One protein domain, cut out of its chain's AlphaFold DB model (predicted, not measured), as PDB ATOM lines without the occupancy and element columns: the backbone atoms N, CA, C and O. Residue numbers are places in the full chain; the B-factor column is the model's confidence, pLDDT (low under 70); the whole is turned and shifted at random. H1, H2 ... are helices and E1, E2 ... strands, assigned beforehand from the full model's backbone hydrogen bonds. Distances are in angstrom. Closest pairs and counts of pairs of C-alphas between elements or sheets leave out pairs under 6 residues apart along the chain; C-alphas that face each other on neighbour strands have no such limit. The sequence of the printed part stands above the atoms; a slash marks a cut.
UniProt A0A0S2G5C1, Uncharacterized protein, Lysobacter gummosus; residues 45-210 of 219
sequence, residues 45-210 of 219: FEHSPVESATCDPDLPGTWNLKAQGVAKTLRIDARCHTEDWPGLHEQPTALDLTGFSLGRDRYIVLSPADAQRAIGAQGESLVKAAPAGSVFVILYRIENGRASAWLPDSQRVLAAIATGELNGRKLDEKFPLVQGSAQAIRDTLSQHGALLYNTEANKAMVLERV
ATOM      1  N   PHE A  45     -16.500  -7.436 128.302       96.81
ATOM      2  CA  PHE A  45     -17.784  -6.798 128.068       96.81
ATOM      3  C   PHE A  45     -18.127  -5.976 129.301       96.81
ATOM      4  O   PHE A  45     -18.036  -6.482 130.417       96.81
ATOM      5  N   GLU A  46     -18.478  -4.708 129.112       96.25
ATOM      6  CA  GLU A  46     -18.676  -3.745 130.204       96.25
ATOM      7  C   GLU A  46     -19.734  -4.188 131.222       96.25
ATOM      8  O   GLU A  46     -19.567  -3.943 132.412       96.25
ATOM      9  N   HIS A  47     -20.762  -4.906 130.765       96.25
ATOM     10  CA  HIS A  47     -21.797  -5.489 131.610       96.25
ATOM     11  C   HIS A  47     -22.098  -6.933 131.204       96.25
ATOM     12  O   HIS A  47     -21.919  -7.325 130.047       96.25
ATOM     13  N   SER A  48     -22.633  -7.709 132.148       95.38
ATOM     14  CA  SER A  48     -23.249  -8.996 131.831       95.38
ATOM     15  C   SER A  48     -24.422  -8.807 130.855       95.38
ATOM     16  O   SER A  48     -25.259  -7.934 131.096       95.38
ATOM     17  N   PRO A  49     -24.548  -9.625 129.790       95.06
ATOM     18  CA  PRO A  49     -25.690  -9.560 128.870       95.06
ATOM     19  C   PRO A  49     -27.020 -10.009 129.501       95.06
ATOM     20  O   PRO A  49     -28.079  -9.848 128.895       95.06
ATOM     21  N   VAL A  50     -26.964 -10.623 130.689       94.81
ATOM     22  CA  VAL A  50     -28.108 -11.158 131.441       94.81
ATOM     23  C   VAL A  50     -27.978 -10.833 132.928       94.81
ATOM     24  O   VAL A  50     -26.868 -10.765 133.455       94.81
ATOM     25  N   GLU A  51     -29.106 -10.672 133.619       91.31
ATOM     26  CA  GLU A  51     -29.134 -10.407 135.067       91.31
ATOM     27  C   GLU A  51     -28.691 -11.623 135.888       91.31
ATOM     28  O   GLU A  51     -27.967 -11.486 136.871       91.31
ATOM     29  N   SER A  52     -29.092 -12.822 135.459       89.94
ATOM     30  CA  SER A  52     -28.735 -14.084 136.102       89.94
ATOM     31  C   SER A  52     -28.356 -15.128 135.059       89.94
ATOM     32  O   SER A  52     -29.179 -15.504 134.221       89.94
ATOM     33  N   ALA A  53     -27.119 -15.612 135.130       93.06
ATOM     34  CA  ALA A  53     -26.665 -16.752 134.349       93.06
ATOM     35  C   ALA A  53     -27.208 -18.057 134.955       93.06
ATOM     36  O   ALA A  53     -27.261 -18.219 136.175       93.06
ATOM     37  N   THR A  54     -27.614 -18.996 134.106       95.75
ATOM     38  CA  THR A  54     -28.178 -20.291 134.512       95.75
ATOM     39  C   THR A  54     -27.357 -21.440 133.943       95.75
ATOM     40  O   THR A  54     -26.674 -21.285 132.931       95.75
ATOM     41  N   CYS A  55     -27.433 -22.610 134.573       96.38
ATOM     42  CA  CYS A  55     -26.832 -23.817 134.016       96.38
ATOM     43  C   CYS A  55     -27.567 -24.243 132.735       96.38
ATOM     44  O   CYS A  55     -28.796 -24.315 132.719       96.38
ATOM     45  N   ASP A  56     -26.818 -24.523 131.667       95.50
ATOM     46  CA  ASP A  56     -27.360 -25.164 130.470       95.50
ATOM     47  C   ASP A  56     -27.616 -26.652 130.775       95.50
ATOM     48  O   ASP A  56     -26.683 -27.351 131.178       95.50
ATOM     49  N   PRO A  57     -28.845 -27.164 130.588       95.12
ATOM     50  CA  PRO A  57     -29.198 -28.537 130.949       95.12
ATOM     51  C   PRO A  57     -28.427 -29.613 130.170       95.12
ATOM     52  O   PRO A  57     -28.381 -30.760 130.616       95.12
ATOM     53  N   ASP A  58     -27.795 -29.269 129.047       94.75
ATOM     54  CA  ASP A  58     -26.999 -30.202 128.245       94.75
ATOM     55  C   ASP A  58     -25.513 -30.223 128.635       94.75
ATOM     56  O   ASP A  58     -24.760 -31.050 128.107       94.75
ATOM     57  N   LEU A  59     -25.055 -29.331 129.522       94.69
ATOM     58  CA  LEU A  59     -23.670 -29.314 130.010       94.69
ATOM     59  C   LEU A  59     -23.356 -30.400 131.054       94.69
ATOM     60  O   LEU A  59     -22.268 -30.974 130.964       94.69
ATOM     61  N   PRO A  60     -24.231 -30.733 132.022       96.62
ATOM     62  CA  PRO A  60     -23.933 -31.747 133.025       96.62
ATOM     63  C   PRO A  60     -23.524 -33.101 132.426       96.62
ATOM     64  O   PRO A  60     -24.104 -33.601 131.450       96.62
ATOM     65  N   GLY A  61     -22.514 -33.716 133.037       95.50
ATOM     66  CA  GLY A  61     -21.975 -35.013 132.649       95.50
ATOM     67  C   GLY A  61     -20.451 -35.059 132.630       95.50
ATOM     68  O   GLY A  61     -19.758 -34.152 133.091       95.50
ATOM     69  N   THR A  62     -19.931 -36.155 132.089       96.62
ATOM     70  CA  THR A  62     -18.493 -36.380 131.942       96.62
ATOM     71  C   THR A  62     -18.060 -36.080 130.515       96.62
ATOM     72  O   THR A  62     -18.679 -36.543 129.552       96.62
ATOM     73  N   TRP A  63     -16.974 -35.327 130.383       96.50
ATOM     74  CA  TRP A  63     -16.474 -34.827 129.111       96.50
ATOM     75  C   TRP A  63     -14.978 -35.065 128.972       96.50
ATOM     76  O   TRP A  63     -14.222 -34.857 129.914       96.50
ATOM     77  N   ASN A  64     -14.544 -35.424 127.770       95.62
ATOM     78  CA  ASN A  64     -13.150 -35.374 127.358       95.62
ATOM     79  C   ASN A  64     -12.874 -34.006 126.729       95.62
ATOM     80  O   ASN A  64     -13.313 -33.732 125.612       95.62
ATOM     81  N   LEU A  65     -12.161 -33.153 127.453       92.31
ATOM     82  CA  LEU A  65     -11.693 -31.850 127.001       92.31
ATOM     83  C   LEU A  65     -10.429 -32.007 126.155       92.31
ATOM     84  O   LEU A  65      -9.511 -32.740 126.523       92.31
ATOM     85  N   LYS A  66     -10.377 -31.271 125.043       90.62
ATOM     86  CA  LYS A  66      -9.198 -31.058 124.200       90.62
ATOM     87  C   LYS A  66      -9.037 -29.558 123.949       90.62
ATOM     88  O   LYS A  66      -9.901 -28.948 123.314       90.62
ATOM     89  N   ALA A  67      -7.945 -28.971 124.428       85.19
ATOM     90  CA  ALA A  67      -7.620 -27.557 124.231       85.19
ATOM     91  C   ALA A  67      -6.102 -27.340 124.293       85.19
ATOM     92  O   ALA A  67      -5.476 -27.752 125.257       85.19
ATOM     93  N   GLN A  68      -5.504 -26.699 123.283       76.25
ATOM     94  CA  GLN A  68      -4.093 -26.257 123.294       76.25
ATOM     95  C   GLN A  68      -3.068 -27.294 123.814       76.25
ATOM     96  O   GLN A  68      -2.193 -26.978 124.611       76.25
ATOM     97  N   GLY A  69      -3.170 -28.551 123.371       77.06
ATOM     98  CA  GLY A  69      -2.268 -29.629 123.805       77.06
ATOM     99  C   GLY A  69      -2.642 -30.291 125.137       77.06
ATOM    100  O   GLY A  69      -2.100 -31.347 125.449       77.06
ATOM    101  N   VAL A  70      -3.618 -29.747 125.865       83.44
ATOM    102  CA  VAL A  70      -4.235 -30.377 127.034       83.44
ATOM    103  C   VAL A  70      -5.329 -31.339 126.582       83.44
ATOM    104  O   VAL A  70      -6.209 -30.984 125.789       83.44
ATOM    105  N   ALA A  71      -5.293 -32.555 127.124       88.25
ATOM    106  CA  ALA A  71      -6.348 -33.550 127.001       88.25
ATOM    107  C   ALA A  71      -6.686 -34.100 128.390       88.25
ATOM    108  O   ALA A  71      -5.836 -34.712 129.036       88.25
ATOM    109  N   LYS A  72      -7.914 -33.873 128.865       90.50
ATOM    110  CA  LYS A  72      -8.325 -34.247 130.226       90.50
ATOM    111  C   LYS A  72      -9.793 -34.641 130.269       90.50
ATOM    112  O   LYS A  72     -10.614 -34.061 129.564       90.50
ATOM    113  N   THR A  73     -10.132 -35.597 131.121       93.88
ATOM    114  CA  THR A  73     -11.528 -35.874 131.459       93.88
ATOM    115  C   THR A  73     -11.951 -34.978 132.618       93.88
ATOM    116  O   THR A  73     -11.258 -34.921 133.630       93.88
ATOM    117  N   LEU A  74     -13.077 -34.286 132.471       94.38
ATOM    118  CA  LEU A  74     -13.669 -33.452 133.514       94.38
ATOM    119  C   LEU A  74     -15.128 -33.835 133.745       94.38
ATOM    120  O   LEU A  74     -15.798 -34.364 132.847       94.38
ATOM    121  N   ARG A  75     -15.623 -33.564 134.949       96.69
ATOM    122  CA  ARG A  75     -17.029 -33.746 135.301       96.69
ATOM    123  C   ARG A  75     -17.673 -32.394 135.571       96.69
ATOM    124  O   ARG A  75     -17.249 -31.670 136.461       96.69
ATOM    125  N   ILE A  76     -18.740 -32.112 134.836       96.81
ATOM    126  CA  ILE A  76     -19.621 -30.971 135.073       96.81
ATOM    127  C   ILE A  76     -20.845 -31.493 135.822       96.81
ATOM    128  O   ILE A  76     -21.490 -32.447 135.379       96.81
ATOM    129  N   ASP A  77     -21.147 -30.922 136.980       97.25
ATOM    130  CA  ASP A  77     -22.300 -31.322 137.780       97.25
ATOM    131  C   ASP A  77     -23.613 -30.663 137.311       97.25
ATOM    132  O   ASP A  77     -23.649 -29.900 136.348       97.25
ATOM    133  N   ALA A  78     -24.718 -30.968 137.998       96.69
ATOM    134  CA  ALA A  78     -26.050 -30.455 137.665       96.69
ATOM    135  C   ALA A  78     -26.218 -28.934 137.862       96.69
ATOM    136  O   ALA A  78     -27.221 -28.371 137.431       96.69
ATOM    137  N   ARG A  79     -25.263 -28.269 138.521       96.50
ATOM    138  CA  ARG A  79     -25.207 -26.809 138.678       96.50
ATOM    139  C   ARG A  79     -24.271 -26.163 137.653       96.50
ATOM    140  O   ARG A  79     -24.049 -24.959 137.721       96.50
ATOM    141  N   CYS A  80     -23.764 -26.942 136.696       96.50
ATOM    142  CA  CYS A  80     -22.730 -26.545 135.748       96.50
ATOM    143  C   CYS A  80     -21.391 -26.210 136.418       96.50
ATOM    144  O   CYS A  80     -20.598 -25.450 135.867       96.50
ATOM    145  N   HIS A  81     -21.120 -26.795 137.582       96.75
ATOM    146  CA  HIS A  81     -19.862 -26.632 138.293       96.75
ATOM    147  C   HIS A  81     -18.883 -27.762 137.950       96.75
ATOM    148  O   HIS A  81     -19.281 -28.919 137.782       96.75
ATOM    149  N   THR A  82     -17.592 -27.444 137.865       95.19
ATOM    150  CA  THR A  82     -16.504 -28.416 137.689       95.19
ATOM    151  C   THR A  82     -15.333 -28.077 138.602       95.19
ATOM    152  O   THR A  82     -14.893 -26.937 138.633       95.19
ATOM    153  N   GLU A  83     -14.772 -29.090 139.261       94.94
ATOM    154  CA  GLU A  83     -13.531 -28.998 140.056       94.94
ATOM    155  C   GLU A  83     -12.289 -29.388 139.231       94.94
ATOM    156  O   GLU A  83     -11.143 -29.168 139.619       94.94
ATOM    157  N   ASP A  84     -12.513 -29.988 138.057       91.69
ATOM    158  CA  ASP A  84     -11.475 -30.655 137.272       91.69
ATOM    159  C   ASP A  84     -10.880 -29.782 136.160       91.69
ATOM    160  O   ASP A  84     -10.068 -30.279 135.365       91.69
ATOM    161  N   TRP A  85     -11.267 -28.504 136.068       90.12
ATOM    162  CA  TRP A  85     -10.857 -27.657 134.948       90.12
ATOM    163  C   TRP A  85      -9.329 -27.541 134.879       90.12
ATOM    164  O   TRP A  85      -8.696 -27.381 135.925       90.12
ATOM    165  N   PRO A  86      -8.703 -27.643 133.691       84.25
ATOM    166  CA  PRO A  86      -7.258 -27.498 133.567       84.25
ATOM    167  C   PRO A  86      -6.867 -26.028 133.755       84.25
ATOM    168  O   PRO A  86      -6.925 -25.233 132.821       84.25
ATOM    169  N   GLY A  87      -6.511 -25.664 134.984       76.56
ATOM    170  CA  GLY A  87      -5.995 -24.343 135.316       76.56
ATOM    171  C   GLY A  87      -4.513 -24.189 134.972       76.56
ATOM    172  O   GLY A  87      -3.933 -24.935 134.177       76.56
ATOM    173  N   LEU A  88      -3.879 -23.207 135.613       72.81
ATOM    174  CA  LEU A  88      -2.448 -22.943 135.480       72.81
ATOM    175  C   LEU A  88      -1.628 -24.204 135.812       72.81
ATOM    176  O   LEU A  88      -1.868 -24.864 136.823       72.81
ATOM    177  N   HIS A  89      -0.643 -24.526 134.967       74.94
ATOM    178  CA  HIS A  89       0.175 -25.741 135.091       74.94
ATOM    179  C   HIS A  89      -0.654 -27.038 135.175       74.94
ATOM    180  O   HIS A  89      -0.251 -27.984 135.849       74.94
ATOM    181  N   GLU A  90      -1.820 -27.062 134.517       75.88
ATOM    182  CA  GLU A  90      -2.767 -28.187 134.485       75.88
ATOM    183  C   GLU A  90      -3.345 -28.574 135.858       75.88
ATOM    184  O   GLU A  90      -4.002 -29.614 136.001       75.88
ATOM    185  N   GLN A  91      -3.157 -27.723 136.873       80.88
ATOM    186  CA  GLN A  91      -3.740 -27.945 138.187       80.88
ATOM    187  C   GLN A  91      -5.271 -27.840 138.102       80.88
ATOM    188  O   GLN A  91      -5.775 -26.888 137.498       80.88
ATOM    189  N   PRO A  92      -6.018 -28.804 138.675       86.56
ATOM    190  CA  PRO A  92      -7.473 -28.729 138.737       86.56
ATOM    191  C   PRO A  92      -7.924 -27.423 139.393       86.56
ATOM    192  O   PRO A  92      -7.392 -27.031 140.435       86.56
ATOM    193  N   THR A  93      -8.891 -26.747 138.782       88.25
ATOM    194  CA  THR A  93      -9.492 -25.543 139.347       88.25
ATOM    195  C   THR A  93     -11.010 -25.582 139.251       88.25
ATOM    196  O   THR A  93     -11.582 -26.108 138.292       88.25
ATOM    197  N   ALA A  94     -11.641 -24.990 140.262       92.19
ATOM    198  CA  ALA A  94     -13.077 -24.853 140.373       92.19
ATOM    199  C   ALA A  94     -13.598 -23.741 139.447       92.19
ATOM    200  O   ALA A  94     -13.126 -22.593 139.517       92.19
ATOM    201  N   LEU A  95     -14.592 -24.064 138.618       93.19
ATOM    202  CA  LEU A  95     -15.286 -23.117 137.747       93.19
ATOM    203  C   LEU A  95     -16.786 -23.387 137.678       93.19
ATOM    204  O   LEU A  95     -17.220 -24.530 137.528       93.19
ATOM    205  N   ASP A  96     -17.547 -22.297 137.662       94.12
ATOM    206  CA  ASP A  96     -18.964 -22.295 137.322       94.12
ATOM    207  C   ASP A  96     -19.134 -21.964 135.836       94.12
ATOM    208  O   ASP A  96     -18.776 -20.884 135.368       94.12
ATOM    209  N   LEU A  97     -19.702 -22.899 135.080       95.06
ATOM    210  CA  LEU A  97     -19.931 -22.787 133.637       95.06
ATOM    211  C   LEU A  97     -21.372 -22.342 133.350       95.06
ATOM    212  O   LEU A  97     -22.066 -22.914 132.509       95.06
ATOM    213  N   THR A  98     -21.844 -21.343 134.097       96.25
ATOM    214  CA  THR A  98     -23.196 -20.793 133.937       96.25
ATOM    215  C   THR A  98     -23.249 -19.772 132.808       96.25
ATOM    216  O   THR A  98     -22.251 -19.150 132.432       96.25
ATOM    217  N   GLY A  99     -24.429 -19.624 132.211       96.19
ATOM    218  CA  GLY A  99     -24.554 -18.890 130.971       96.19
ATOM    219  C   GLY A  99     -25.974 -18.537 130.568       96.19
ATOM    220  O   GLY A  99     -26.895 -18.500 131.381       96.19
ATOM    221  N   PHE A 100     -26.140 -18.270 129.279       96.62
ATOM    222  CA  PHE A 100     -27.430 -18.025 128.645       96.62
ATOM    223  C   PHE A 100     -27.400 -18.472 127.181       96.62
ATOM    224  O   PHE A 100     -26.346 -18.787 126.630       96.62
ATOM    225  N   SER A 101     -28.570 -18.504 126.544       95.88
ATOM    226  CA  SER A 101     -28.717 -18.902 125.140       95.88
ATOM    227  C   SER A 101     -29.341 -17.790 124.299       95.88
ATOM    228  O   SER A 101     -30.222 -17.064 124.766       95.88
ATOM    229  N   LEU A 102     -28.911 -17.692 123.041       93.94
ATOM    230  CA  LEU A 102     -29.505 -16.868 121.988       93.94
ATOM    231  C   LEU A 102     -29.692 -17.736 120.737       93.94
ATOM    232  O   LEU A 102     -28.759 -17.980 119.973       93.94
ATOM    233  N   GLY A 103     -30.910 -18.238 120.527       90.31
ATOM    234  CA  GLY A 103     -31.179 -19.186 119.446       90.31
ATOM    235  C   GLY A 103     -30.371 -20.476 119.620       90.31
ATOM    236  O   GLY A 103     -30.531 -21.170 120.620       90.31
ATOM    237  N   ARG A 104     -29.510 -20.800 118.647       89.88
ATOM    238  CA  ARG A 104     -28.623 -21.981 118.699       89.88
ATOM    239  C   ARG A 104     -27.315 -21.744 119.457       89.88
ATOM    240  O   ARG A 104     -26.605 -22.706 119.746       89.88
ATOM    241  N   ASP A 105     -26.980 -20.482 119.707       95.00
ATOM    242  CA  ASP A 105     -25.725 -20.088 120.329       95.00
ATOM    243  C   ASP A 105     -25.893 -20.045 121.841       95.00
ATOM    244  O   ASP A 105     -26.892 -19.546 122.365       95.00
ATOM    245  N   ARG A 106     -24.908 -20.598 122.543       96.75
ATOM    246  CA  ARG A 106     -24.872 -20.663 124.000       96.75
ATOM    247  C   ARG A 106     -23.630 -19.934 124.472       96.75
ATOM    248  O   ARG A 106     -22.581 -20.012 123.835       96.75
ATOM    249  N   TYR A 107     -23.741 -19.223 125.579       96.81
ATOM    250  CA  TYR A 107     -22.679 -18.361 126.070       96.81
ATOM    251  C   TYR A 107     -22.419 -18.640 127.537       96.81
ATOM    252  O   TYR A 107     -23.351 -18.559 128.329       96.81
ATOM    253  N   ILE A 108     -21.174 -18.941 127.900       96.62
ATOM    254  CA  ILE A 108     -20.725 -18.973 129.299       96.62
ATOM    255  C   ILE A 108     -20.300 -17.559 129.679       96.62
ATOM    256  O   ILE A 108     -19.589 -16.909 128.908       96.62
ATOM    257  N   VAL A 109     -20.722 -17.096 130.853       95.94
ATOM    258  CA  VAL A 109     -20.355 -15.785 131.395       95.94
ATOM    259  C   VAL A 109     -19.424 -15.998 132.578       95.94
ATOM    260  O   VAL A 109     -19.779 -16.681 133.532       95.94
ATOM    261  N   LEU A 110     -18.235 -15.407 132.517       93.50
ATOM    262  CA  LEU A 110     -17.221 -15.518 133.557       93.50
ATOM    263  C   LEU A 110     -16.912 -14.143 134.140       93.50
ATOM    264  O   LEU A 110     -16.766 -13.161 133.404       93.50
ATOM    265  N   SER A 111     -16.744 -14.084 135.461       91.94
ATOM    266  CA  SER A 111     -16.113 -12.926 136.094       91.94
ATOM    267  C   SER A 111     -14.638 -12.826 135.668       91.94
ATOM    268  O   SER A 111     -14.057 -13.819 135.217       91.94
ATOM    269  N   PRO A 112     -13.970 -11.672 135.847       89.44
ATOM    270  CA  PRO A 112     -12.540 -11.558 135.567       89.44
ATOM    271  C   PRO A 112     -11.678 -12.562 136.337       89.44
ATOM    272  O   PRO A 112     -10.715 -13.092 135.787       89.44
ATOM    273  N   ALA A 113     -12.046 -12.867 137.583       87.31
ATOM    274  CA  ALA A 113     -11.339 -13.851 138.395       87.31
ATOM    275  C   ALA A 113     -11.520 -15.276 137.850       87.31
ATOM    276  O   ALA A 113     -10.556 -16.041 137.811       87.31
ATOM    277  N   ASP A 114     -12.728 -15.636 137.413       88.75
ATOM    278  CA  ASP A 114     -13.008 -16.972 136.871       88.75
ATOM    279  C   ASP A 114     -12.383 -17.146 135.490       88.75
ATOM    280  O   ASP A 114     -11.755 -18.169 135.231       88.75
ATOM    281  N   ALA A 115     -12.464 -16.123 134.635       87.62
ATOM    282  CA  ALA A 115     -11.807 -16.107 133.332       87.62
ATOM    283  C   ALA A 115     -10.294 -16.301 133.473       87.62
ATOM    284  O   ALA A 115      -9.707 -17.103 132.752       87.62
ATOM    285  N   GLN A 116      -9.671 -15.630 134.446       84.00
ATOM    286  CA  GLN A 116      -8.243 -15.769 134.716       84.00
ATOM    287  C   GLN A 116      -7.857 -17.193 135.129       84.00
ATOM    288  O   GLN A 116      -6.863 -17.726 134.630       84.00
ATOM    289  N   ARG A 117      -8.650 -17.828 136.005       83.25
ATOM    290  CA  ARG A 117      -8.442 -19.234 136.384       83.25
ATOM    291  C   ARG A 117      -8.670 -20.172 135.200       83.25
ATOM    292  O   ARG A 117      -7.873 -21.084 134.996       83.25
ATOM    293  N   ALA A 118      -9.698 -19.910 134.394       83.31
ATOM    294  CA  ALA A 118     -10.066 -20.729 133.246       83.31
ATOM    295  C   ALA A 118      -8.992 -20.762 132.155       83.31
ATOM    296  O   ALA A 118      -8.781 -21.811 131.547       83.31
ATOM    297  N   ILE A 119      -8.301 -19.644 131.919       77.31
ATOM    298  CA  ILE A 119      -7.186 -19.580 130.961       77.31
ATOM    299  C   ILE A 119      -5.833 -19.940 131.585       77.31
ATOM    300  O   ILE A 119      -4.824 -19.928 130.886       77.31
ATOM    301  N   GLY A 120      -5.791 -20.213 132.894       72.44
ATOM    302  CA  GLY A 120      -4.557 -20.505 133.617       72.44
ATOM    303  C   GLY A 120      -3.557 -19.347 133.612       72.44
ATOM    304  O   GLY A 120      -2.358 -19.594 133.598       72.44
ATOM    305  N   ALA A 121      -4.016 -18.093 133.601       66.38
ATOM    306  CA  ALA A 121      -3.114 -16.941 133.584       66.38
ATOM    307  C   ALA A 121      -2.467 -16.711 134.959       66.38
ATOM    308  O   ALA A 121      -3.130 -16.762 135.997       66.38
ATOM    309  N   GLN A 122      -1.164 -16.413 134.962       63.16
ATOM    310  CA  GLN A 122      -0.433 -16.037 136.174       63.16
ATOM    311  C   GLN A 122      -0.741 -14.590 136.600       63.16
ATOM    312  O   GLN A 122      -0.882 -13.695 135.765       63.16
ATOM    313  N   GLY A 123      -0.768 -14.343 137.915       62.31
ATOM    314  CA  GLY A 123      -0.946 -13.005 138.496       62.31
ATOM    315  C   GLY A 123      -2.411 -12.574 138.627       62.31
ATOM    316  O   GLY A 123      -3.283 -13.412 138.776       62.31
ATOM    317  N   GLU A 124      -2.677 -11.265 138.621       62.31
ATOM    318  CA  GLU A 124      -4.031 -10.664 138.683       62.31
ATOM    319  C   GLU A 124      -4.308  -9.801 137.438       62.31
ATOM    320  O   GLU A 124      -4.900  -8.726 137.525       62.31
ATOM    321  N   SER A 125      -3.786 -10.203 136.277       70.56
ATOM    322  CA  SER A 125      -3.751  -9.359 135.077       70.56
ATOM    323  C   SER A 125      -5.146  -9.003 134.565       70.56
ATOM    324  O   SER A 125      -5.417  -7.826 134.329       70.56
ATOM    325  N   LEU A 126      -6.055  -9.976 134.463       73.56
ATOM    326  CA  LEU A 126      -7.427  -9.714 134.018       73.56
ATOM    327  C   LEU A 126      -8.230  -8.978 135.083       73.56
ATOM    328  O   LEU A 126      -8.957  -8.047 134.756       73.56
ATOM    329  N   VAL A 127      -8.060  -9.351 136.352       76.31
ATOM    330  CA  VAL A 127      -8.756  -8.712 137.475       76.31
ATOM    331  C   VAL A 127      -8.375  -7.233 137.600       76.31
ATOM    332  O   VAL A 127      -9.233  -6.406 137.890       76.31
ATOM    333  N   LYS A 128      -7.110  -6.878 137.351       78.62
ATOM    334  CA  LYS A 128      -6.632  -5.487 137.409       78.62
ATOM    335  C   LYS A 128      -6.954  -4.677 136.160       78.62
ATOM    336  O   LYS A 128      -7.149  -3.470 136.266       78.62
ATOM    337  N   ALA A 129      -6.954  -5.310 134.989       78.75
ATOM    338  CA  ALA A 129      -7.155  -4.611 133.723       78.75
ATOM    339  C   ALA A 129      -8.638  -4.408 133.379       78.75
ATOM    340  O   ALA A 129      -8.988  -3.418 132.735       78.75
ATOM    341  N   ALA A 130      -9.510  -5.331 133.789       83.25
ATOM    342  CA  ALA A 130     -10.928  -5.275 133.470       83.25
ATOM    343  C   ALA A 130     -11.680  -4.335 134.442       83.25
ATOM    344  O   ALA A 130     -11.470  -4.412 135.654       83.25
ATOM    345  N   PRO A 131     -12.568  -3.447 133.953       87.44
ATOM    346  CA  PRO A 131     -13.396  -2.613 134.824       87.44
ATOM    347  C   PRO A 131     -14.257  -3.437 135.790       87.44
ATOM    348  O   PRO A 131     -14.678  -4.553 135.473       87.44
ATOM    349  N   ALA A 132     -14.590  -2.866 136.948       87.75
ATOM    350  CA  ALA A 132     -15.525  -3.492 137.878       87.75
ATOM    351  C   ALA A 132     -16.884  -3.750 137.200       87.75
ATOM    352  O   ALA A 132     -17.396  -2.888 136.491       87.75
ATOM    353  N   GLY A 133     -17.454  -4.938 137.416       87.94
ATOM    354  CA  GLY A 133     -18.722  -5.354 136.803       87.94
ATOM    355  C   GLY A 133     -18.609  -5.887 135.370       87.94
ATOM    356  O   GLY A 133     -19.587  -6.430 134.859       87.94
ATOM    357  N   SER A 134     -17.428  -5.796 134.747       94.12
ATOM    358  CA  SER A 134     -17.200  -6.394 133.433       94.12
ATOM    359  C   SER A 134     -17.158  -7.919 133.494       94.12
ATOM    360  O   SER A 134     -16.834  -8.519 134.522       94.12
ATOM    361  N   VAL A 135     -17.479  -8.549 132.367       95.25
ATOM    362  CA  VAL A 135     -17.503 -10.006 132.220       95.25
ATOM    363  C   VAL A 135     -16.756 -10.456 130.971       95.25
ATOM    364  O   VAL A 135     -16.531  -9.683 130.038       95.25
ATOM    365  N   PHE A 136     -16.421 -11.739 130.933       94.25
ATOM    366  CA  PHE A 136     -15.903 -12.426 129.756       94.25
ATOM    367  C   PHE A 136     -16.941 -13.423 129.263       94.25
ATOM    368  O   PHE A 136     -17.582 -14.103 130.064       94.25
ATOM    369  N   VAL A 137     -17.112 -13.508 127.944       95.69
ATOM    370  CA  VAL A 137     -18.174 -14.314 127.337       95.69
ATOM    371  C   VAL A 137     -17.589 -15.313 126.344       95.69
ATOM    372  O   VAL A 137     -16.971 -14.928 125.348       95.69
ATOM    373  N   ILE A 138     -17.812 -16.602 126.597       94.25
ATOM    374  CA  ILE A 138     -17.348 -17.707 125.747       94.25
ATOM    375  C   ILE A 138     -18.535 -18.252 124.964       94.25
ATOM    376  O   ILE A 138     -19.496 -18.725 125.564       94.25
ATOM    377  N   LEU A 139     -18.450 -18.233 123.635       95.88
ATOM    378  CA  LEU A 139     -19.440 -18.866 122.769       95.88
ATOM    379  C   LEU A 139     -19.190 -20.372 122.735       95.88
ATOM    380  O   LEU A 139     -18.057 -20.812 122.542       95.88
ATOM    381  N   TYR A 140     -20.244 -21.170 122.829       95.94
ATOM    382  CA  TYR A 140     -20.187 -22.592 122.545       95.94
ATOM    383  C   TYR A 140     -21.461 -23.101 121.872       95.94
ATOM    384  O   TYR A 140     -22.525 -22.483 121.904       95.94
ATOM    385  N   ARG A 141     -21.324 -24.256 121.222       96.38
ATOM    386  CA  ARG A 141     -22.411 -24.998 120.576       96.38
ATOM    387  C   ARG A 141     -22.259 -26.469 120.917       96.38
ATOM    388  O   ARG A 141     -21.140 -26.983 120.857       96.38
ATOM    389  N   ILE A 142     -23.365 -27.133 121.243       94.56
ATOM    390  CA  ILE A 142     -23.404 -28.577 121.481       94.56
ATOM    391  C   ILE A 142     -24.118 -29.251 120.315       94.56
ATOM    392  O   ILE A 142     -25.282 -28.971 120.046       94.56
ATOM    393  N   GLU A 143     -23.416 -30.151 119.633       93.25
ATOM    394  CA  GLU A 143     -23.936 -30.911 118.497       93.25
ATOM    395  C   GLU A 143     -23.459 -32.362 118.618       93.25
ATOM    396  O   GLU A 143     -22.263 -32.620 118.751       93.25
ATOM    397  N   ASN A 144     -24.389 -33.325 118.594       90.94
ATOM    398  CA  ASN A 144     -24.093 -34.768 118.627       90.94
ATOM    399  C   ASN A 144     -23.144 -35.192 119.768       90.94
ATOM    400  O   ASN A 144     -22.189 -35.937 119.554       90.94
ATOM    401  N   GLY A 145     -23.369 -34.681 120.985       91.31
ATOM    402  CA  GLY A 145     -22.530 -34.999 122.147       91.31
ATOM    403  C   GLY A 145     -21.136 -34.364 122.117       91.31
ATOM    404  O   GLY A 145     -20.280 -34.736 122.916       91.31
ATOM    405  N   ARG A 146     -20.892 -33.400 121.224       95.06
ATOM    406  CA  ARG A 146     -19.664 -32.605 121.176       95.06
ATOM    407  C   ARG A 146     -19.988 -31.139 121.433       95.06
ATOM    408  O   ARG A 146     -20.737 -30.535 120.671       95.06
ATOM    409  N   ALA A 147     -19.372 -30.549 122.452       95.38
ATOM    410  CA  ALA A 147     -19.369 -29.106 122.643       95.38
ATOM    411  C   ALA A 147     -18.133 -28.507 121.959       95.38
ATOM    412  O   ALA A 147     -17.004 -28.908 122.237       95.38
ATOM    413  N   SER A 148     -18.327 -27.567 121.040       95.19
ATOM    414  CA  SER A 148     -17.244 -26.739 120.492       95.19
ATOM    415  C   SER A 148     -17.353 -25.352 121.104       95.19
ATOM    416  O   SER A 148     -18.453 -24.806 121.135       95.19
ATOM    417  N   ALA A 149     -16.241 -24.802 121.588       93.38
ATOM    418  CA  ALA A 149     -16.190 -23.485 122.202       93.38
ATOM    419  C   ALA A 149     -15.192 -22.569 121.485       93.38
ATOM    420  O   ALA A 149     -14.131 -23.002 121.020       93.38
ATOM    421  N   TRP A 150     -15.541 -21.288 121.430       92.50
ATOM    422  CA  TRP A 150     -14.794 -20.222 120.784       92.50
ATOM    423  C   TRP A 150     -14.626 -19.063 121.758       92.50
ATOM    424  O   TRP A 150     -15.576 -18.614 122.404       92.50
ATOM    425  N   LEU A 151     -13.398 -18.565 121.836       91.12
ATOM    426  CA  LEU A 151     -13.106 -17.314 122.518       91.12
ATOM    427  C   LEU A 151     -13.333 -16.153 121.543       91.12
ATOM    428  O   LEU A 151     -13.139 -16.338 120.335       91.12
ATOM    429  N   PRO A 152     -13.731 -14.971 122.037       91.75
ATOM    430  CA  PRO A 152     -13.738 -13.777 121.211       91.75
ATOM    431  C   PRO A 152     -12.347 -13.500 120.612       91.75
ATOM    432  O   PRO A 152     -11.321 -13.704 121.262       91.75
ATOM    433  N   ASP A 153     -12.311 -13.014 119.377       90.88
ATOM    434  CA  ASP A 153     -11.097 -12.651 118.652       90.88
ATOM    435  C   ASP A 153     -10.796 -11.166 118.879       90.88
ATOM    436  O   ASP A 153     -11.391 -10.286 118.252       90.88
ATOM    437  N   SER A 154      -9.861 -10.871 119.785       90.19
ATOM    438  CA  SER A 154      -9.553  -9.485 120.144       90.19
ATOM    439  C   SER A 154      -9.126  -8.617 118.964       90.19
ATOM    440  O   SER A 154      -9.405  -7.422 118.981       90.19
ATOM    441  N   GLN A 155      -8.490  -9.169 117.927       89.62
ATOM    442  CA  GLN A 155      -8.071  -8.377 116.769       89.62
ATOM    443  C   GLN A 155      -9.263  -7.961 115.924       89.62
ATOM    444  O   GLN A 155      -9.338  -6.803 115.513       89.62
ATOM    445  N   ARG A 156     -10.215  -8.875 115.717       91.56
ATOM    446  CA  ARG A 156     -11.481  -8.557 115.045       91.56
ATOM    447  C   ARG A 156     -12.265  -7.511 115.817       91.56
ATOM    448  O   ARG A 156     -12.700  -6.528 115.226       91.56
ATOM    449  N   VAL A 157     -12.359  -7.673 117.134       93.88
ATOM    450  CA  VAL A 157     -13.057  -6.711 117.993       93.88
ATOM    451  C   VAL A 157     -12.382  -5.340 117.947       93.88
ATOM    452  O   VAL A 157     -13.056  -4.333 117.764       93.88
ATOM    453  N   LEU A 158     -11.052  -5.276 118.054       93.19
ATOM    454  CA  LEU A 158     -10.303  -4.019 117.959       93.19
ATOM    455  C   LEU A 158     -10.465  -3.348 116.590       93.19
ATOM    456  O   LEU A 158     -10.565  -2.123 116.531       93.19
ATOM    457  N   ALA A 159     -10.490  -4.129 115.508       93.38
ATOM    458  CA  ALA A 159     -10.729  -3.620 114.162       93.38
ATOM    459  C   ALA A 159     -12.148  -3.049 114.026       93.38
ATOM    460  O   ALA A 159     -12.294  -1.920 113.568       93.38
ATOM    461  N   ALA A 160     -13.162  -3.773 114.501       95.44
ATOM    462  CA  ALA A 160     -14.555  -3.333 114.471       95.44
ATOM    463  C   ALA A 160     -14.810  -2.096 115.354       95.44
ATOM    464  O   ALA A 160     -15.596  -1.224 114.992       95.44
ATOM    465  N   ILE A 161     -14.113  -1.967 116.490       95.69
ATOM    466  CA  ILE A 161     -14.135  -0.736 117.297       95.69
ATOM    467  C   ILE A 161     -13.504   0.424 116.518       95.69
ATOM    468  O   ILE A 161     -14.036   1.530 116.509       95.69
ATOM    469  N   ALA A 162     -12.377   0.188 115.839       94.81
ATOM    470  CA  ALA A 162     -11.688   1.229 115.077       94.81
ATOM    471  C   ALA A 162     -12.495   1.730 113.864       94.81
ATOM    472  O   ALA A 162     -12.364   2.899 113.501       94.81
ATOM    473  N   THR A 163     -13.325   0.879 113.252       95.94
ATOM    474  CA  THR A 163     -14.227   1.248 112.146       95.94
ATOM    475  C   THR A 163     -15.579   1.793 112.615       95.94
ATOM    476  O   THR A 163     -16.359   2.263 111.790       95.94
ATOM    477  N   GLY A 164     -15.856   1.772 113.924       95.19
ATOM    478  CA  GLY A 164     -17.123   2.226 114.503       95.19
ATOM    479  C   GLY A 164     -18.277   1.229 114.361       95.19
ATOM    480  O   GLY A 164     -19.416   1.578 114.657       95.19
ATOM    481  N   GLU A 165     -18.003  -0.004 113.928       95.50
ATOM    482  CA  GLU A 165     -18.992  -1.088 113.838       95.50
ATOM    483  C   GLU A 165     -19.351  -1.663 115.215       95.50
ATOM    484  O   GLU A 165     -20.448  -2.184 115.405       95.50
ATOM    485  N   LEU A 166     -18.436  -1.559 116.183       96.69
ATOM    486  CA  LEU A 166     -18.678  -1.904 117.581       96.69
ATOM    487  C   LEU A 166     -18.391  -0.715 118.490       96.69
ATOM    488  O   LEU A 166     -17.364  -0.048 118.367       96.69
ATOM    489  N   ASN A 167     -19.264  -0.501 119.470       96.31
ATOM    490  CA  ASN A 167     -18.988   0.434 120.548       96.31
ATOM    491  C   ASN A 167     -18.017  -0.195 121.554       96.31
ATOM    492  O   ASN A 167     -18.270  -1.270 122.107       96.31
ATOM    493  N   GLY A 168     -16.905   0.479 121.818       95.25
ATOM    494  CA  GLY A 168     -15.905  -0.022 122.741       95.25
ATOM    495  C   GLY A 168     -14.637   0.810 122.759       95.25
ATOM    496  O   GLY A 168     -14.499   1.810 122.056       95.25
ATOM    497  N   ARG A 169     -13.676   0.367 123.566       93.88
ATOM    498  CA  ARG A 169     -12.360   0.999 123.677       93.88
ATOM    499  C   ARG A 169     -11.270  -0.022 123.951       93.88
ATOM    500  O   ARG A 169     -11.533  -1.147 124.362       93.88
ATOM    501  N   LYS A 170     -10.021   0.392 123.759       90.69
ATOM    502  CA  LYS A 170      -8.854  -0.396 124.166       90.69
ATOM    503  C   LYS A 170      -8.630  -0.219 125.671       90.69
ATOM    504  O   LYS A 170      -8.591   0.917 126.144       90.69
ATOM    505  N   LEU A 171      -8.507  -1.318 126.407       83.75
ATOM    506  CA  LEU A 171      -7.971  -1.322 127.774       83.75
ATOM    507  C   LEU A 171      -6.441  -1.376 127.740       83.75
ATOM    508  O   LEU A 171      -5.784  -0.678 128.501       83.75
ATOM    509  N   ASP A 172      -5.907  -2.165 126.807       76.94
ATOM    510  CA  ASP A 172      -4.485  -2.287 126.479       76.94
ATOM    511  C   ASP A 172      -4.334  -2.590 124.970       76.94
ATOM    512  O   ASP A 172      -5.338  -2.797 124.278       76.94
ATOM    513  N   GLU A 173      -3.108  -2.651 124.436       71.31
ATOM    514  CA  GLU A 173      -2.805  -2.837 123.007       71.31
ATOM    515  C   GLU A 173      -3.560  -4.012 122.366       71.31
ATOM    516  O   GLU A 173      -3.938  -3.937 121.194       71.31
ATOM    517  N   LYS A 174      -3.807  -5.081 123.134       72.44
ATOM    518  CA  LYS A 174      -4.462  -6.320 122.675       72.44
ATOM    519  C   LYS A 174      -5.741  -6.683 123.432       72.44
ATOM    520  O   LYS A 174      -6.302  -7.746 123.164       72.44
ATOM    521  N   PHE A 175      -6.187  -5.835 124.359       85.50
ATOM    522  CA  PHE A 175      -7.319  -6.123 125.236       85.50
ATOM    523  C   PHE A 175      -8.446  -5.101 125.012       85.50
ATOM    524  O   PHE A 175      -8.411  -4.012 125.588       85.50
ATOM    525  N   PRO A 176      -9.434  -5.400 124.150       92.06
ATOM    526  CA  PRO A 176     -10.605  -4.551 123.976       92.06
ATOM    527  C   PRO A 176     -11.637  -4.738 125.098       92.06
ATOM    528  O   PRO A 176     -11.841  -5.838 125.619       92.06
ATOM    529  N   LEU A 177     -12.342  -3.645 125.385       95.19
ATOM    530  CA  LEU A 177     -13.599  -3.602 126.120       95.19
ATOM    531  C   LEU A 177     -14.726  -3.256 125.144       95.19
ATOM    532  O   LEU A 177     -14.730  -2.159 124.583       95.19
ATOM    533  N   VAL A 178     -15.692  -4.155 124.987       96.88
ATOM    534  CA  VAL A 178     -16.970  -3.872 124.322       96.88
ATOM    535  C   VAL A 178     -17.878  -3.159 125.321       96.88
ATOM    536  O   VAL A 178     -18.099  -3.661 126.427       96.88
ATOM    537  N   GLN A 179     -18.375  -1.981 124.948       96.12
ATOM    538  CA  GLN A 179     -19.114  -1.086 125.839       96.12
ATOM    539  C   GLN A 179     -20.594  -1.009 125.483       96.12
ATOM    540  O   GLN A 179     -20.977  -1.035 124.312       96.12
ATOM    541  N   GLY A 180     -21.430  -0.845 126.503       95.56
ATOM    542  CA  GLY A 180     -22.876  -0.755 126.353       95.56
ATOM    543  C   GLY A 180     -23.638  -1.299 127.554       95.56
ATOM    544  O   GLY A 180     -23.079  -1.902 128.469       95.56
ATOM    545  N   SER A 181     -24.954  -1.092 127.532       96.50
ATOM    546  CA  SER A 181     -25.865  -1.728 128.483       96.50
ATOM    547  C   SER A 181     -25.901  -3.247 128.280       96.50
ATOM    548  O   SER A 181     -25.538  -3.751 127.215       96.50
ATOM    549  N   ALA A 182     -26.414  -3.976 129.276       96.19
ATOM    550  CA  ALA A 182     -26.652  -5.418 129.175       96.19
ATOM    551  C   ALA A 182     -27.406  -5.793 127.883       96.19
ATOM    552  O   ALA A 182     -26.985  -6.686 127.148       96.19
ATOM    553  N   GLN A 183     -28.465  -5.043 127.554       96.56
ATOM    554  CA  GLN A 183     -29.248  -5.261 126.338       96.56
ATOM    555  C   GLN A 183     -28.441  -4.983 125.064       96.56
ATOM    556  O   GLN A 183     -28.465  -5.805 124.156       96.56
ATOM    557  N   ALA A 184     -27.675  -3.889 125.004       96.69
ATOM    558  CA  ALA A 184     -26.862  -3.575 123.826       96.69
ATOM    559  C   ALA A 184     -25.781  -4.640 123.569       96.69
ATOM    560  O   ALA A 184     -25.517  -5.014 122.424       96.69
ATOM    561  N   ILE A 185     -25.177  -5.175 124.634       97.12
ATOM    562  CA  ILE A 185     -24.213  -6.277 124.535       97.12
ATOM    563  C   ILE A 185     -24.914  -7.556 124.066       97.12
ATOM    564  O   ILE A 185     -24.407  -8.245 123.179       97.12
ATOM    565  N   ARG A 186     -26.097  -7.866 124.606       96.75
ATOM    566  CA  ARG A 186     -26.909  -9.010 124.169       96.75
ATOM    567  C   ARG A 186     -27.285  -8.910 122.688       96.75
ATOM    568  O   ARG A 186     -27.161  -9.897 121.963       96.75
ATOM    569  N   ASP A 187     -27.669  -7.722 122.228       95.75
ATOM    570  CA  ASP A 187     -27.983  -7.456 120.824       95.75
ATOM    571  C   ASP A 187     -26.743  -7.643 119.946       95.75
ATOM    572  O   ASP A 187     -26.809  -8.359 118.947       95.75
ATOM    573  N   THR A 188     -25.589  -7.126 120.381       96.06
ATOM    574  CA  THR A 188     -24.295  -7.325 119.707       96.06
ATOM    575  C   THR A 188     -23.960  -8.808 119.554       96.06
ATOM    576  O   THR A 188     -23.602  -9.245 118.463       96.06
ATOM    577  N   LEU A 189     -24.117  -9.609 120.613       96.12
ATOM    578  CA  LEU A 189     -23.868 -11.054 120.558       96.12
ATOM    579  C   LEU A 189     -24.803 -11.755 119.562       96.12
ATOM    580  O   LEU A 189     -24.353 -12.629 118.823       96.12
ATOM    581  N   SER A 190     -26.073 -11.343 119.505       94.69
ATOM    582  CA  SER A 190     -27.084 -11.949 118.625       94.69
ATOM    583  C   SER A 190     -26.962 -11.550 117.149       94.69
ATOM    584  O   SER A 190     -27.146 -12.390 116.272       94.69
ATOM    585  N   GLN A 191     -26.667 -10.280 116.861       92.56
ATOM    586  CA  GLN A 191     -26.722  -9.703 115.509       92.56
ATOM    587  C   GLN A 191     -25.337  -9.570 114.877       92.56
ATOM    588  O   GLN A 191     -25.190  -9.654 113.660       92.56
ATOM    589  N   HIS A 192     -24.312  -9.390 115.707       91.94
ATOM    590  CA  HIS A 192     -22.953  -9.064 115.288       91.94
ATOM    591  C   HIS A 192     -21.921 -10.052 115.843       91.94
ATOM    592  O   HIS A 192     -20.732  -9.742 115.916       91.94
ATOM    593  N   GLY A 193     -22.340 -11.277 116.184       90.00
ATOM    594  CA  GLY A 193     -21.452 -12.317 116.709       90.00
ATOM    595  C   GLY A 193     -20.227 -12.594 115.825       90.00
ATOM    596  O   GLY A 193     -19.155 -12.872 116.349       90.00
ATOM    597  N   ALA A 194     -20.329 -12.425 114.503       90.88
ATOM    598  CA  ALA A 194     -19.206 -12.593 113.570       90.88
ATOM    599  C   ALA A 194     -18.112 -11.506 113.680       90.88
ATOM    600  O   ALA A 194     -16.977 -11.727 113.249       90.88
ATOM    601  N   LEU A 195     -18.429 -10.343 114.266       91.44
ATOM    602  CA  LEU A 195     -17.433  -9.319 114.613       91.44
ATOM    603  C   LEU A 195     -16.637  -9.714 115.863       91.44
ATOM    604  O   LEU A 195     -15.505  -9.269 116.044       91.44
ATOM    605  N   LEU A 196     -17.227 -10.557 116.715       93.12
ATOM    606  CA  LEU A 196     -16.648 -10.992 117.982       93.12
ATOM    607  C   LEU A 196     -15.930 -12.340 117.864       93.12
ATOM    608  O   LEU A 196     -14.876 -12.513 118.458       93.12
ATOM    609  N   TYR A 197     -16.480 -13.293 117.113       92.19
ATOM    610  CA  TYR A 197     -16.025 -14.683 117.077       92.19
ATOM    611  C   TYR A 197     -15.679 -15.128 115.655       92.19
ATOM    612  O   TYR A 197     -16.407 -14.857 114.702       92.19
ATOM    613  N   ASN A 198     -14.597 -15.895 115.519       90.31
ATOM    614  CA  ASN A 198     -14.250 -16.582 114.276       90.31
ATOM    615  C   ASN A 198     -14.591 -18.077 114.384       90.31
ATOM    616  O   ASN A 198     -13.727 -18.904 114.693       90.31
ATOM    617  N   THR A 199     -15.864 -18.421 114.160       89.75
ATOM    618  CA  THR A 199     -16.360 -19.794 114.363       89.75
ATOM    619  C   THR A 199     -15.843 -20.798 113.336       89.75
ATOM    620  O   THR A 199     -15.763 -21.988 113.642       89.75
ATOM    621  N   GLU A 200     -15.453 -20.318 112.156       83.81
ATOM    622  CA  GLU A 200     -15.051 -21.149 111.016       83.81
ATOM    623  C   GLU A 200     -13.598 -21.625 111.098       83.81
ATOM    624  O   GLU A 200     -13.274 -22.704 110.610       83.81
ATOM    625  N   ALA A 201     -12.712 -20.836 111.710       74.06
ATOM    626  CA  ALA A 201     -11.281 -21.129 111.688       74.06
ATOM    627  C   ALA A 201     -10.778 -21.810 112.966       74.06
ATOM    628  O   ALA A 201     -10.020 -22.773 112.888       74.06
ATOM    629  N   ASN A 202     -11.174 -21.317 114.147       73.38
ATOM    630  CA  ASN A 202     -10.405 -21.561 115.370       73.38
ATOM    631  C   ASN A 202     -11.291 -21.937 116.559       73.38
ATOM    632  O   ASN A 202     -11.731 -21.076 117.321       73.38
ATOM    633  N   LYS A 203     -11.499 -23.239 116.768       86.62
ATOM    634  CA  LYS A 203     -12.064 -23.741 118.029       86.62
ATOM    635  C   LYS A 203     -11.017 -23.593 119.127       86.62
ATOM    636  O   LYS A 203      -9.924 -24.139 119.010       86.62
ATOM    637  N   ALA A 204     -11.366 -22.885 120.195       86.44
ATOM    638  CA  ALA A 204     -10.486 -22.735 121.348       86.44
ATOM    639  C   ALA A 204     -10.434 -24.026 122.174       86.44
ATOM    640  O   ALA A 204      -9.386 -24.410 122.691       86.44
ATOM    641  N   MET A 205     -11.577 -24.703 122.272       90.06
ATOM    642  CA  MET A 205     -11.738 -25.919 123.050       90.06
ATOM    643  C   MET A 205     -12.823 -26.800 122.435       90.06
ATOM    644  O   MET A 205     -13.814 -26.314 121.883       90.06
ATOM    645  N   VAL A 206     -12.638 -28.111 122.560       93.19
ATOM    646  CA  VAL A 206     -13.648 -29.115 122.232       93.19
ATOM    647  C   VAL A 206     -13.848 -30.022 123.439       93.19
ATOM    648  O   VAL A 206     -12.874 -30.519 123.999       93.19
ATOM    649  N   LEU A 207     -15.102 -30.259 123.815       93.88
ATOM    650  CA  LEU A 207     -15.488 -31.282 124.778       93.88
ATOM    651  C   LEU A 207     -16.259 -32.389 124.060       93.88
ATOM    652  O   LEU A 207     -17.209 -32.123 123.327       93.88
ATOM    653  N   GLU A 208     -15.867 -33.636 124.280       96.38
ATOM    654  CA  GLU A 208     -16.545 -34.822 123.753       96.38
ATOM    655  C   GLU A 208     -17.180 -35.586 124.910       96.38
ATOM    656  O   GLU A 208     -16.491 -35.956 125.860       96.38
ATOM    657  N   ARG A 209     -18.496 -35.798 124.859       95.69
ATOM    658  CA  ARG A 209     -19.227 -36.482 125.926       95.69
ATOM    659  C   ARG A 209     -18.704 -37.910 126.053       95.69
ATOM    660  O   ARG A 209     -18.600 -38.638 125.066       95.69
ATOM    661  N   VAL A 210     -18.376 -38.314 127.276       93.06
ATOM    662  CA  VAL A 210     -18.020 -39.703 127.563       93.06
ATOM    663  C   VAL A 210     -19.312 -40.506 127.543       93.06
ATOM    664  O   VAL A 210     -20.194 -40.302 128.376       93.06
TER     665      VAL A 210
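This is residues 45 to 210 of the 219 residues of an uncharacterized protein of Lysobacter gummosus (UniProt A0A0S2G5C1). A strongly twisted antiparallel sheet of seven strands is curled like part of a barrel, and the short hairpin E3 and E4 faces part of it as a second, smaller layer, with H1 packed beside E4 and on E6 and E7. At one end a smaller head is made by H3 packed on the hairpin E9 and E10, with H5 next to H3, while H4 packs on the sheet near E5 and E6. The printed part has 166 residues, with five named helices and eleven named strands in the order E1 E2 E3 E4 E5 E6 H1 H2 E7 E8 H3 E9 E10 H4 H5 E11; the class is mixed, helices and strands. The large sheet has the order E2, E1, E11, E8, E7, E6, E5. The whole is compact, with a radius of gyration of the C-alphas of 15.3 A, and rounded, spanning 44 by 36 by 31 A.

Residues 45 to 60 hold no named element. Strand E1, residues 61 to 67, begins at C-alpha 61, (-21.975, -35.013, 132.649), and is 18.2 A long; E2, residues 70 to 76, is 17.4 A long. E3 is residues 81 to 86, E4 92 to 96, E5 99 to 102, and E6 105 to 110, the last 16.4 A long. Helices H1, residues 112 to 118, and H2, residues 125 to 129, follow. E7, residues 135 to 143, is the longest strand at 25.8 A and begins at C-alpha 135, (-17.503, -10.006, 132.220). E8 is residues 146 to 150, H3 154 to 162, E9 168 to 172 and E10 175 to 178. H4, residues 182 to 191, is 14.3 A long; H5 is residues 193 to 196. E11, residues 205 to 209, ends at C-alpha 209, (-19.227, -36.482, 125.926).

In the large sheet, E2 and E1 form a hairpin, with N 65 and O 72 at 2.8 A. E1 and E11 have N 64 and O 208 at 2.8 A; E11 and E8 have N 207 and O 147 at 2.8 A. The hairpin E7 and E8 has N 150 and O 139 at 2.8 A, E7 and E6 have N 140 and O 106 at 2.8 A, and the hairpin E5 and E6 has N 107 and O 100 at 2.8 A. E2 and E5 are edge strands. The hairpin E3 and E4, with N 95 and O 82 at 2.9 A, makes a sandwich with this sheet, two sheets face to face, their strands at 63 degrees. E4 runs on into E5 at 54 degrees. H1 is on the large sheet at a height of 8.2 A, over E6; its closest C-alphas to E4 are those of Asp 114 and Leu 95, 6.6 A. H2 touches H1, the C-alphas of Val 127 and Pro 112 being closest at 5.1 A. H4 is on the sheet at a height of 9.4 A, only just over E6, with 3 of its C-alphas falling there, and slantwise to it at 37 degrees on the local plane. The hairpin E9 and E10 has N 177 and O 169 at 2.8 A; the closest C-alphas of H3 and E10 are those of Leu 158 and Pro 176, 6.0 A. H3 touches H5, closest at the C-alphas of Val 157 and Leu 196, 5.6 A. H3 and H4 are apart. In H1, H2, H3 and H4 every O i to N i+4 pair is within hydrogen-bond range; H5 is too short for one.

The two C-alphas farthest apart are those of Gly 164 and Val 210, 43.9 A. The printed part has no cut. No link is long; those from H1 to H2 and from H5 to E11 are short, the others tight. The mean pLDDT of the printed part is 90.3, with residues 121 to 124 under 70.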